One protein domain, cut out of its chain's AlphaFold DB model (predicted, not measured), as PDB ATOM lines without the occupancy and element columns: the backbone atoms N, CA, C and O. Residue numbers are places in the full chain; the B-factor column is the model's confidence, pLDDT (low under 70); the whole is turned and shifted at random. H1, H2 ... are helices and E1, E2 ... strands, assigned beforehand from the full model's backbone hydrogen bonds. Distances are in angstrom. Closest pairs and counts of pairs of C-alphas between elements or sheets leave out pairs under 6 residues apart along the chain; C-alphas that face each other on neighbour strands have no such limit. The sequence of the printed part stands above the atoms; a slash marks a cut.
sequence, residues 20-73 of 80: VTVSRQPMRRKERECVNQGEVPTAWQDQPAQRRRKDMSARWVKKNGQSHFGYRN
ATOM      1  N   VAL A  20     200.110 229.299 134.288       83.75
ATOM      2  CA  VAL A  20     200.076 229.733 135.688       83.75
ATOM      3  C   VAL A  20     200.433 228.537 136.557       83.75
ATOM      4  O   VAL A  20     199.664 227.579 136.636       83.75
ATOM      5  N   THR A  21     201.604 228.579 137.191       86.94
ATOM      6  CA  THR A  21     202.016 227.594 138.197       86.94
ATOM      7  C   THR A  21     201.163 227.742 139.450       86.94
ATOM      8  O   THR A  21     200.904 228.850 139.912       86.94
ATOM      9  N   VAL A  22     200.762 226.618 140.041       88.88
ATOM     10  CA  VAL A  22     200.075 226.610 141.338       88.88
ATOM     11  C   VAL A  22     200.761 225.669 142.311       88.88
ATOM     12  O   VAL A  22     201.407 224.689 141.927       88.88
ATOM     13  N   SER A  23     200.599 225.948 143.602       89.06
ATOM     14  CA  SER A  23     201.108 225.077 144.654       89.06
ATOM     15  C   SER A  23     200.391 223.729 144.642       89.06
ATOM     16  O   SER A  23     199.164 223.634 144.570       89.06
ATOM     17  N   ARG A  24     201.168 222.654 144.764       89.56
ATOM     18  CA  ARG A  24     200.639 221.291 144.830       89.56
ATOM     19  C   ARG A  24     200.052 221.032 146.209       89.56
ATOM     20  O   ARG A  24     200.764 221.054 147.208       89.56
ATOM     21  N   GLN A  25     198.766 220.720 146.255       89.69
ATOM     22  CA  GLN A  25     198.110 220.326 147.496       89.69
ATOM     23  C   GLN A  25     198.316 218.823 147.777       89.69
ATOM     24  O   GLN A  25     198.267 218.011 146.846       89.69
ATOM     25  N   PRO A  26     198.499 218.411 149.046       88.31
ATOM     26  CA  PRO A  26     198.643 217.001 149.400       88.31
ATOM     27  C   PRO A  26     197.310 216.267 149.219       88.31
ATOM     28  O   PRO A  26     196.295 216.688 149.765       88.31
ATOM     29  N   MET A  27     197.302 215.180 148.453       88.50
ATOM     30  CA  MET A  27     196.135 214.315 148.236       88.50
ATOM     31  C   MET A  27     196.592 212.861 148.246       88.50
ATOM     32  O   MET A  27     197.668 212.549 147.724       88.50
ATOM     33  N   ARG A  28     195.780 211.979 148.831       91.50
ATOM     34  CA  ARG A  28     196.006 210.532 148.800       91.50
ATOM     35  C   ARG A  28     195.830 210.023 147.370       91.50
ATOM     36  O   ARG A  28     195.151 210.637 146.549       91.50
ATOM     37  N   ARG A  29     196.432 208.871 147.068       91.75
ATOM     38  CA  ARG A  29     196.423 208.295 145.714       91.75
ATOM     39  C   ARG A  29     195.003 208.089 145.169       91.75
ATOM     40  O   ARG A  29     194.714 208.595 144.093       91.75
ATOM     41  N   LYS A  30     194.123 207.448 145.949       91.94
ATOM     42  CA  LYS A  30     192.719 207.209 145.569       91.94
ATOM     43  C   LYS A  30     191.951 208.511 145.315       91.94
ATOM     44  O   LYS A  30     191.228 208.616 144.339       91.94
ATOM     45  N   GLU A  31     192.158 209.529 146.154       92.44
ATOM     46  CA  GLU A  31     191.525 210.845 145.968       92.44
ATOM     47  C   GLU A  31     191.980 211.498 144.659       92.44
ATOM     48  O   GLU A  31     191.166 212.029 143.912       92.44
ATOM     49  N   ARG A  32     193.284 211.434 144.359       92.06
ATOM     50  CA  ARG A  32     193.842 211.978 143.117       92.06
ATOM     51  C   ARG A  32     193.317 211.241 141.882       92.06
ATOM     52  O   ARG A  32     193.089 211.892 140.870       92.06
ATOM     53  N   GLU A  33     193.151 209.922 141.950       93.06
ATOM     54  CA  GLU A  33     192.567 209.122 140.865       93.06
ATOM     55  C   GLU A  33     191.128 209.575 140.563       93.06
ATOM     56  O   GLU A  33     190.858 209.936 139.418       93.06
ATOM     57  N   CYS A  34     190.269 209.713 141.581       93.69
ATOM     58  CA  CYS A  34     188.912 210.254 141.414       93.69
ATOM     59  C   CYS A  34     188.922 211.675 140.820       93.69
ATOM     60  O   CYS A  34     188.252 211.943 139.826       93.69
ATOM     61  N   VAL A  35     189.744 212.582 141.364       91.81
ATOM     62  CA  VAL A  35     189.848 213.967 140.860       91.81
ATOM     63  C   VAL A  35     190.316 214.010 139.399       91.81
ATOM     64  O   VAL A  35     189.847 214.841 138.619       91.81
ATOM     65  N   ASN A  36     191.218 213.111 139.000       90.06
ATOM     66  CA  ASN A  36     191.663 212.994 137.611       90.06
ATOM     67  C   ASN A  36     190.552 212.493 136.678       90.06
ATOM     68  O   ASN A  36     190.536 212.896 135.516       90.06
ATOM     69  N   GLN A  37     189.630 211.668 137.179       92.69
ATOM     70  CA  GLN A  37     188.431 211.218 136.461       92.69
ATOM     71  C   GLN A  37     187.314 212.277 136.433       92.69
ATOM     72  O   GLN A  37     186.313 212.090 135.751       92.69
ATOM     73  N   GLY A  38     187.490 213.410 137.123       90.56
ATOM     74  CA  GLY A  38     186.462 214.448 137.246       90.56
ATOM     75  C   GLY A  38     185.438 214.168 138.348       90.56
ATOM     76  O   GLY A  38     184.440 214.878 138.451       90.56
ATOM     77  N   GLU A  39     185.692 213.169 139.188       92.25
ATOM     78  CA  GLU A  39     184.825 212.775 140.289       92.25
ATOM     79  C   GLU A  39     185.257 213.422 141.608       92.25
ATOM     80  O   GLU A  39     186.429 213.742 141.835       92.25
ATOM     81  N   VAL A  40     184.298 213.587 142.519       89.19
ATOM     82  CA  VAL A  40     184.569 214.045 143.885       89.19
ATOM     83  C   VAL A  40     184.798 212.820 144.771       89.19
ATOM     84  O   VAL A  40     183.892 211.995 144.886       89.19
ATOM     85  N   PRO A  41     185.958 212.696 145.441       91.25
ATOM     86  CA  PRO A  41     186.216 211.588 146.353       91.25
ATOM     87  C   PRO A  41     185.145 211.464 147.444       91.25
ATOM     88  O   PRO A  41     184.830 212.445 148.122       91.25
ATOM     89  N   THR A  42     184.655 210.247 147.694       89.31
ATOM     90  CA  THR A  42     183.683 209.958 148.769       89.31
ATOM     91  C   THR A  42     184.183 210.414 150.139       89.31
ATOM     92  O   THR A  42     183.412 210.930 150.937       89.31
ATOM     93  N   ALA A  43     185.497 210.331 150.376       87.31
ATOM     94  CA  ALA A  43     186.140 210.789 151.610       87.31
ATOM     95  C   ALA A  43     185.912 212.282 151.922       87.31
ATOM     96  O   ALA A  43     186.143 212.713 153.050       87.31
ATOM     97  N   TRP A  44     185.492 213.081 150.934       88.62
ATOM     98  CA  TRP A  44     185.237 214.512 151.093       88.62
ATOM     99  C   TRP A  44     183.757 214.838 151.309       88.62
ATOM    100  O   TRP A  44     183.446 215.998 151.578       88.62
ATOM    101  N   GLN A  45     182.847 213.861 151.196       86.44
ATOM    102  CA  GLN A  45     181.407 214.078 151.386       86.44
ATOM    103  C   GLN A  45     181.106 214.570 152.806       86.44
ATOM    104  O   GLN A  45     180.425 215.579 152.968       86.44
ATOM    105  N   ASP A  46     181.745 213.961 153.806       87.44
ATOM    106  CA  ASP A  46     181.611 214.348 155.217       87.44
ATOM    107  C   ASP A  46     182.514 215.535 155.610       87.44
ATOM    108  O   ASP A  46     182.536 215.966 156.762       87.44
ATOM    109  N   GLN A  47     183.297 216.080 154.667       88.56
ATOM    110  CA  GLN A  47     184.280 217.143 154.914       88.56
ATOM    111  C   GLN A  47     184.121 218.311 153.922       88.56
ATOM    112  O   GLN A  47     185.028 218.597 153.128       88.56
ATOM    113  N   PRO A  48     183.004 219.061 153.975       87.44
ATOM    114  CA  PRO A  48     182.715 220.134 153.018       87.44
ATOM    115  C   PRO A  48     183.778 221.244 153.015       87.44
ATOM    116  O   PRO A  48     184.135 221.773 151.958       87.44
ATOM    117  N   ALA A  49     184.357 221.558 154.179       89.81
ATOM    118  CA  ALA A  49     185.451 222.523 154.296       89.81
ATOM    119  C   ALA A  49     186.724 222.057 153.568       89.81
ATOM    120  O   ALA A  49     187.411 222.856 152.928       89.81
ATOM    121  N   GLN A  50     187.023 220.755 153.622       88.31
ATOM    122  CA  GLN A  50     188.147 220.180 152.893       88.31
ATOM    123  C   GLN A  50     187.905 220.277 151.388       88.31
ATOM    124  O   GLN A  50     188.773 220.791 150.683       88.31
ATOM    125  N   ARG A  51     186.721 219.860 150.917       89.06
ATOM    126  CA  ARG A  51     186.335 219.924 149.501       89.06
ATOM    127  C   ARG A  51     186.485 221.332 148.931       89.06
ATOM    128  O   ARG A  51     187.091 221.492 147.879       89.06
ATOM    129  N   ARG A  52     186.005 222.359 149.644       88.00
ATOM    130  CA  ARG A  52     186.099 223.764 149.204       88.00
ATOM    131  C   ARG A  52     187.543 224.256 149.058       88.00
ATOM    132  O   ARG A  52     187.817 225.100 148.213       88.00
ATOM    133  N   ARG A  53     188.467 223.751 149.881       89.94
ATOM    134  CA  ARG A  53     189.888 224.130 149.828       89.94
ATOM    135  C   ARG A  53     190.640 223.430 148.690       89.94
ATOM    136  O   ARG A  53     191.725 223.881 148.322       89.94
ATOM    137  N   LYS A  54     190.123 222.307 148.184       90.94
ATOM    138  CA  LYS A  54     190.812 221.498 147.178       90.94
ATOM    139  C   LYS A  54     190.634 222.067 145.780       90.94
ATOM    140  O   LYS A  54     189.516 222.207 145.299       90.94
ATOM    141  N   ASP A  55     191.755 222.321 145.113       90.31
ATOM    142  CA  ASP A  55     191.761 222.598 143.681       90.31
ATOM    143  C   ASP A  55     191.745 221.277 142.902       90.31
ATOM    144  O   ASP A  55     192.702 220.497 142.936       90.31
ATOM    145  N   MET A  56     190.634 221.029 142.213       90.50
ATOM    146  CA  MET A  56     190.416 219.846 141.379       90.50
ATOM    147  C   MET A  56     190.685 220.108 139.893       90.50
ATOM    148  O   MET A  56     190.575 219.183 139.088       90.50
ATOM    149  N   SER A  57     191.031 221.338 139.513       87.81
ATOM    150  CA  SER A  57     191.123 221.782 138.119       87.81
ATOM    151  C   SER A  57     192.559 221.851 137.604       87.81
ATOM    152  O   SER A  57     192.775 221.652 136.409       87.81
ATOM    153  N   ALA A  58     193.555 222.079 138.466       89.38
ATOM    154  CA  ALA A  58     194.955 222.105 138.039       89.38
ATOM    155  C   ALA A  58     195.424 220.746 137.495       89.38
ATOM    156  O   ALA A  58     195.028 219.675 137.972       89.38
ATOM    157  N   ARG A  59     196.288 220.778 136.476       89.88
ATOM    158  CA  ARG A  59     196.814 219.581 135.804       89.88
ATOM    159  C   ARG A  59     198.324 219.681 135.614       89.88
ATOM    160  O   ARG A  59     198.920 220.754 135.707       89.88
ATOM    161  N   TRP A  60     198.949 218.534 135.360       89.75
ATOM    162  CA  TRP A  60     200.337 218.490 134.908       89.75
ATOM    163  C   TRP A  60     200.414 218.862 133.433       89.75
ATOM    164  O   TRP A  60     199.679 218.320 132.612       89.75
ATOM    165  N   VAL A  61     201.328 219.767 133.106       86.75
ATOM    166  CA  VAL A  61     201.592 220.219 131.742       86.75
ATOM    167  C   VAL A  61     203.090 220.158 131.495       86.75
ATOM    168  O   VAL A  61     203.885 220.481 132.376       86.75
ATOM    169  N   LYS A  62     203.485 219.754 130.288       87.06
ATOM    170  CA  LYS A  62     204.879 219.790 129.846       87.06
ATOM    171  C   LYS A  62     205.099 221.037 128.984       87.06
ATOM    172  O   LYS A  62     204.473 221.159 127.935       87.06
ATOM    173  N   LYS A  63     205.970 221.951 129.417       81.25
ATOM    174  CA  LYS A  63     206.409 223.134 128.656       81.25
ATOM    175  C   LYS A  63     207.927 223.058 128.504       81.25
ATOM    176  O   LYS A  63     208.630 222.882 129.489       81.25
ATOM    177  N   ASN A  64     208.432 223.136 127.272       83.81
ATOM    178  CA  ASN A  64     209.873 223.119 126.967       83.81
ATOM    179  C   ASN A  64     210.647 221.965 127.637       83.81
ATOM    180  O   ASN A  64     211.717 222.156 128.204       83.81
ATOM    181  N   GLY A  65     210.077 220.757 127.630       87.00
ATOM    182  CA  GLY A  65     210.700 219.584 128.252       87.00
ATOM    183  C   GLY A  65     210.522 219.480 129.771       87.00
ATOM    184  O   GLY A  65     210.709 218.391 130.310       87.00
ATOM    185  N   GLN A  66     210.084 220.546 130.444       87.19
ATOM    186  CA  GLN A  66     209.883 220.598 131.890       87.19
ATOM    187  C   GLN A  66     208.410 220.407 132.266       87.19
ATOM    188  O   GLN A  66     207.500 220.854 131.565       87.19
ATOM    189  N   SER A  67     208.173 219.720 133.383       90.12
ATOM    190  CA  SER A  67     206.831 219.473 133.913       90.12
ATOM    191  C   SER A  67     206.448 220.549 134.920       90.12
ATOM    192  O   SER A  67     207.140 220.748 135.917       90.12
ATOM    193  N   HIS A  68     205.300 221.178 134.709       89.12
ATOM    194  CA  HIS A  68     204.736 222.171 135.609       89.12
ATOM    195  C   HIS A  68     203.328 221.758 136.046       89.12
ATOM    196  O   HIS A  68     202.578 221.151 135.279       89.12
ATOM    197  N   PHE A  69     202.961 222.085 137.285       90.38
ATOM    198  CA  PHE A  69     201.624 221.844 137.822       90.38
ATOM    199  C   PHE A  69     200.860 223.162 137.915       90.38
ATOM    200  O   PHE A  69     201.365 224.124 138.499       90.38
ATOM    201  N   GLY A  70     199.683 223.225 137.299       90.12
ATOM    202  CA  GLY A  70     198.971 224.488 137.162       90.12
ATOM    203  C   GLY A  70     197.942 224.503 136.051       90.12
ATOM    204  O   GLY A  70     197.423 223.460 135.642       90.12
ATOM    205  N   TYR A  71     197.644 225.706 135.580       87.31
ATOM    206  CA  TYR A  71     196.654 225.946 134.542       87.31
ATOM    207  C   TYR A  71     197.327 226.386 133.251       87.31
ATOM    208  O   TYR A  71     198.275 227.175 133.246       87.31
ATOM    209  N   ARG A  72     196.774 225.920 132.134       79.25
ATOM    210  CA  ARG A  72     197.056 226.494 130.823       79.25
ATOM    211  C   ARG A  72     196.022 227.586 130.573       79.25
ATOM    212  O   ARG A  72     194.877 227.271 130.255       79.25
ATOM    213  N   ASN A  73     196.413 228.851 130.719       68.06
ATOM    214  CA  ASN A  73     195.568 229.957 130.291       68.06
ATOM    215  C   ASN A  73     195.556 229.971 128.765       68.06
ATOM    216  O   ASN A  73     196.473 230.464 128.109       68.06
TER     217      ASN A  73
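AT A GLANCE: This is residues 20 to 73 of the 80 residues of the protein "Transposase, degenerate" of Acidithiobacillus ferrooxidans (strain ATCC 23270 / DSM 14882 / CIP 104768 / NCIMB 8455) (UniProt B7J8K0). The printed part is a long rod with a two-stranded hairpin, E1 and E2, at one end and two short helices, H1 and H2, set apart from each other toward the other end. Residues 62 to 67, the tip of the hairpin, stick out at one end, and residues 45 to 50, of which 48 to 50 belong to H2, stick out at the other; the first printed residues, 20 to 21, pair beside E2. The 54 printed residues hold, in chain order, H1, H2, E1 and E2; the sheet's order is E1 - E2, antiparallel, and the class is mixed, helices and strands. The whole is only just loose, close to compact, with a radius of gyration of the C-alphas of 12.3 A, and the C-alphas span 41 by 18 by 17 A.

HOW THE PARTS SIT: Residues 20 to 21 pair antiparallel with residues 70 to 71 of E2, which is residues 66 to 73. H1, residues 29 to 37, comes after residues 20 to 21 along the chain and is apart from E2. H2, residues 48 to 53, is apart from H1 and from E2. In H1 and H2 every O i to N i+4 pair is within hydrogen-bond range. H1 is also apart from E1, residues 59 to 63. E1 and E2 form a hairpin of antiparallel neighbours, with 114 degrees between their N-to-C directions. The C-alphas of Trp 60 and Phe 69, which face each other, are 4.6 A apart. Within hydrogen-bond range are N 61 and O 68, at 2.9 A, and N 68 and O 61, at 2.8 A. E2 bends by 86 degrees at residue 70.

IN THESE COORDINATES: H1 runs from Arg 29, with its C-alpha at (196.423, 208.295, 145.714), to Gln 37, 12.6 A from first to last C-alpha. H2 runs from Pro 48 to Arg 53. E1 runs from Arg 59, with its C-alpha at (196.814, 219.581, 135.804), to Lys 63, 12.5 A from first to last C-alpha. E2 runs from Gln 66 to Asn 73, 17.2 A from first to last C-alpha, and ends with C-alpha 73 at (195.568, 229.957, 130.291).

THE WHOLE: The two C-alphas farthest apart are those of Asp 46 and Asn 64, at 40.9 A, while the first and last printed C-alphas, those of Val 20 and Asn 73, are 7.0 A apart. Without the stretches that stand free, the remaining 42 residues span 29 by 18 by 16 A. The printed part has no cut. The links H2 to E1 and E1 to E2 are tight, the link H1 to H2 is short, and there is no long link. The mean pLDDT of the printed part is 88.6, and residue 73 alone is under 70 in this predicted model.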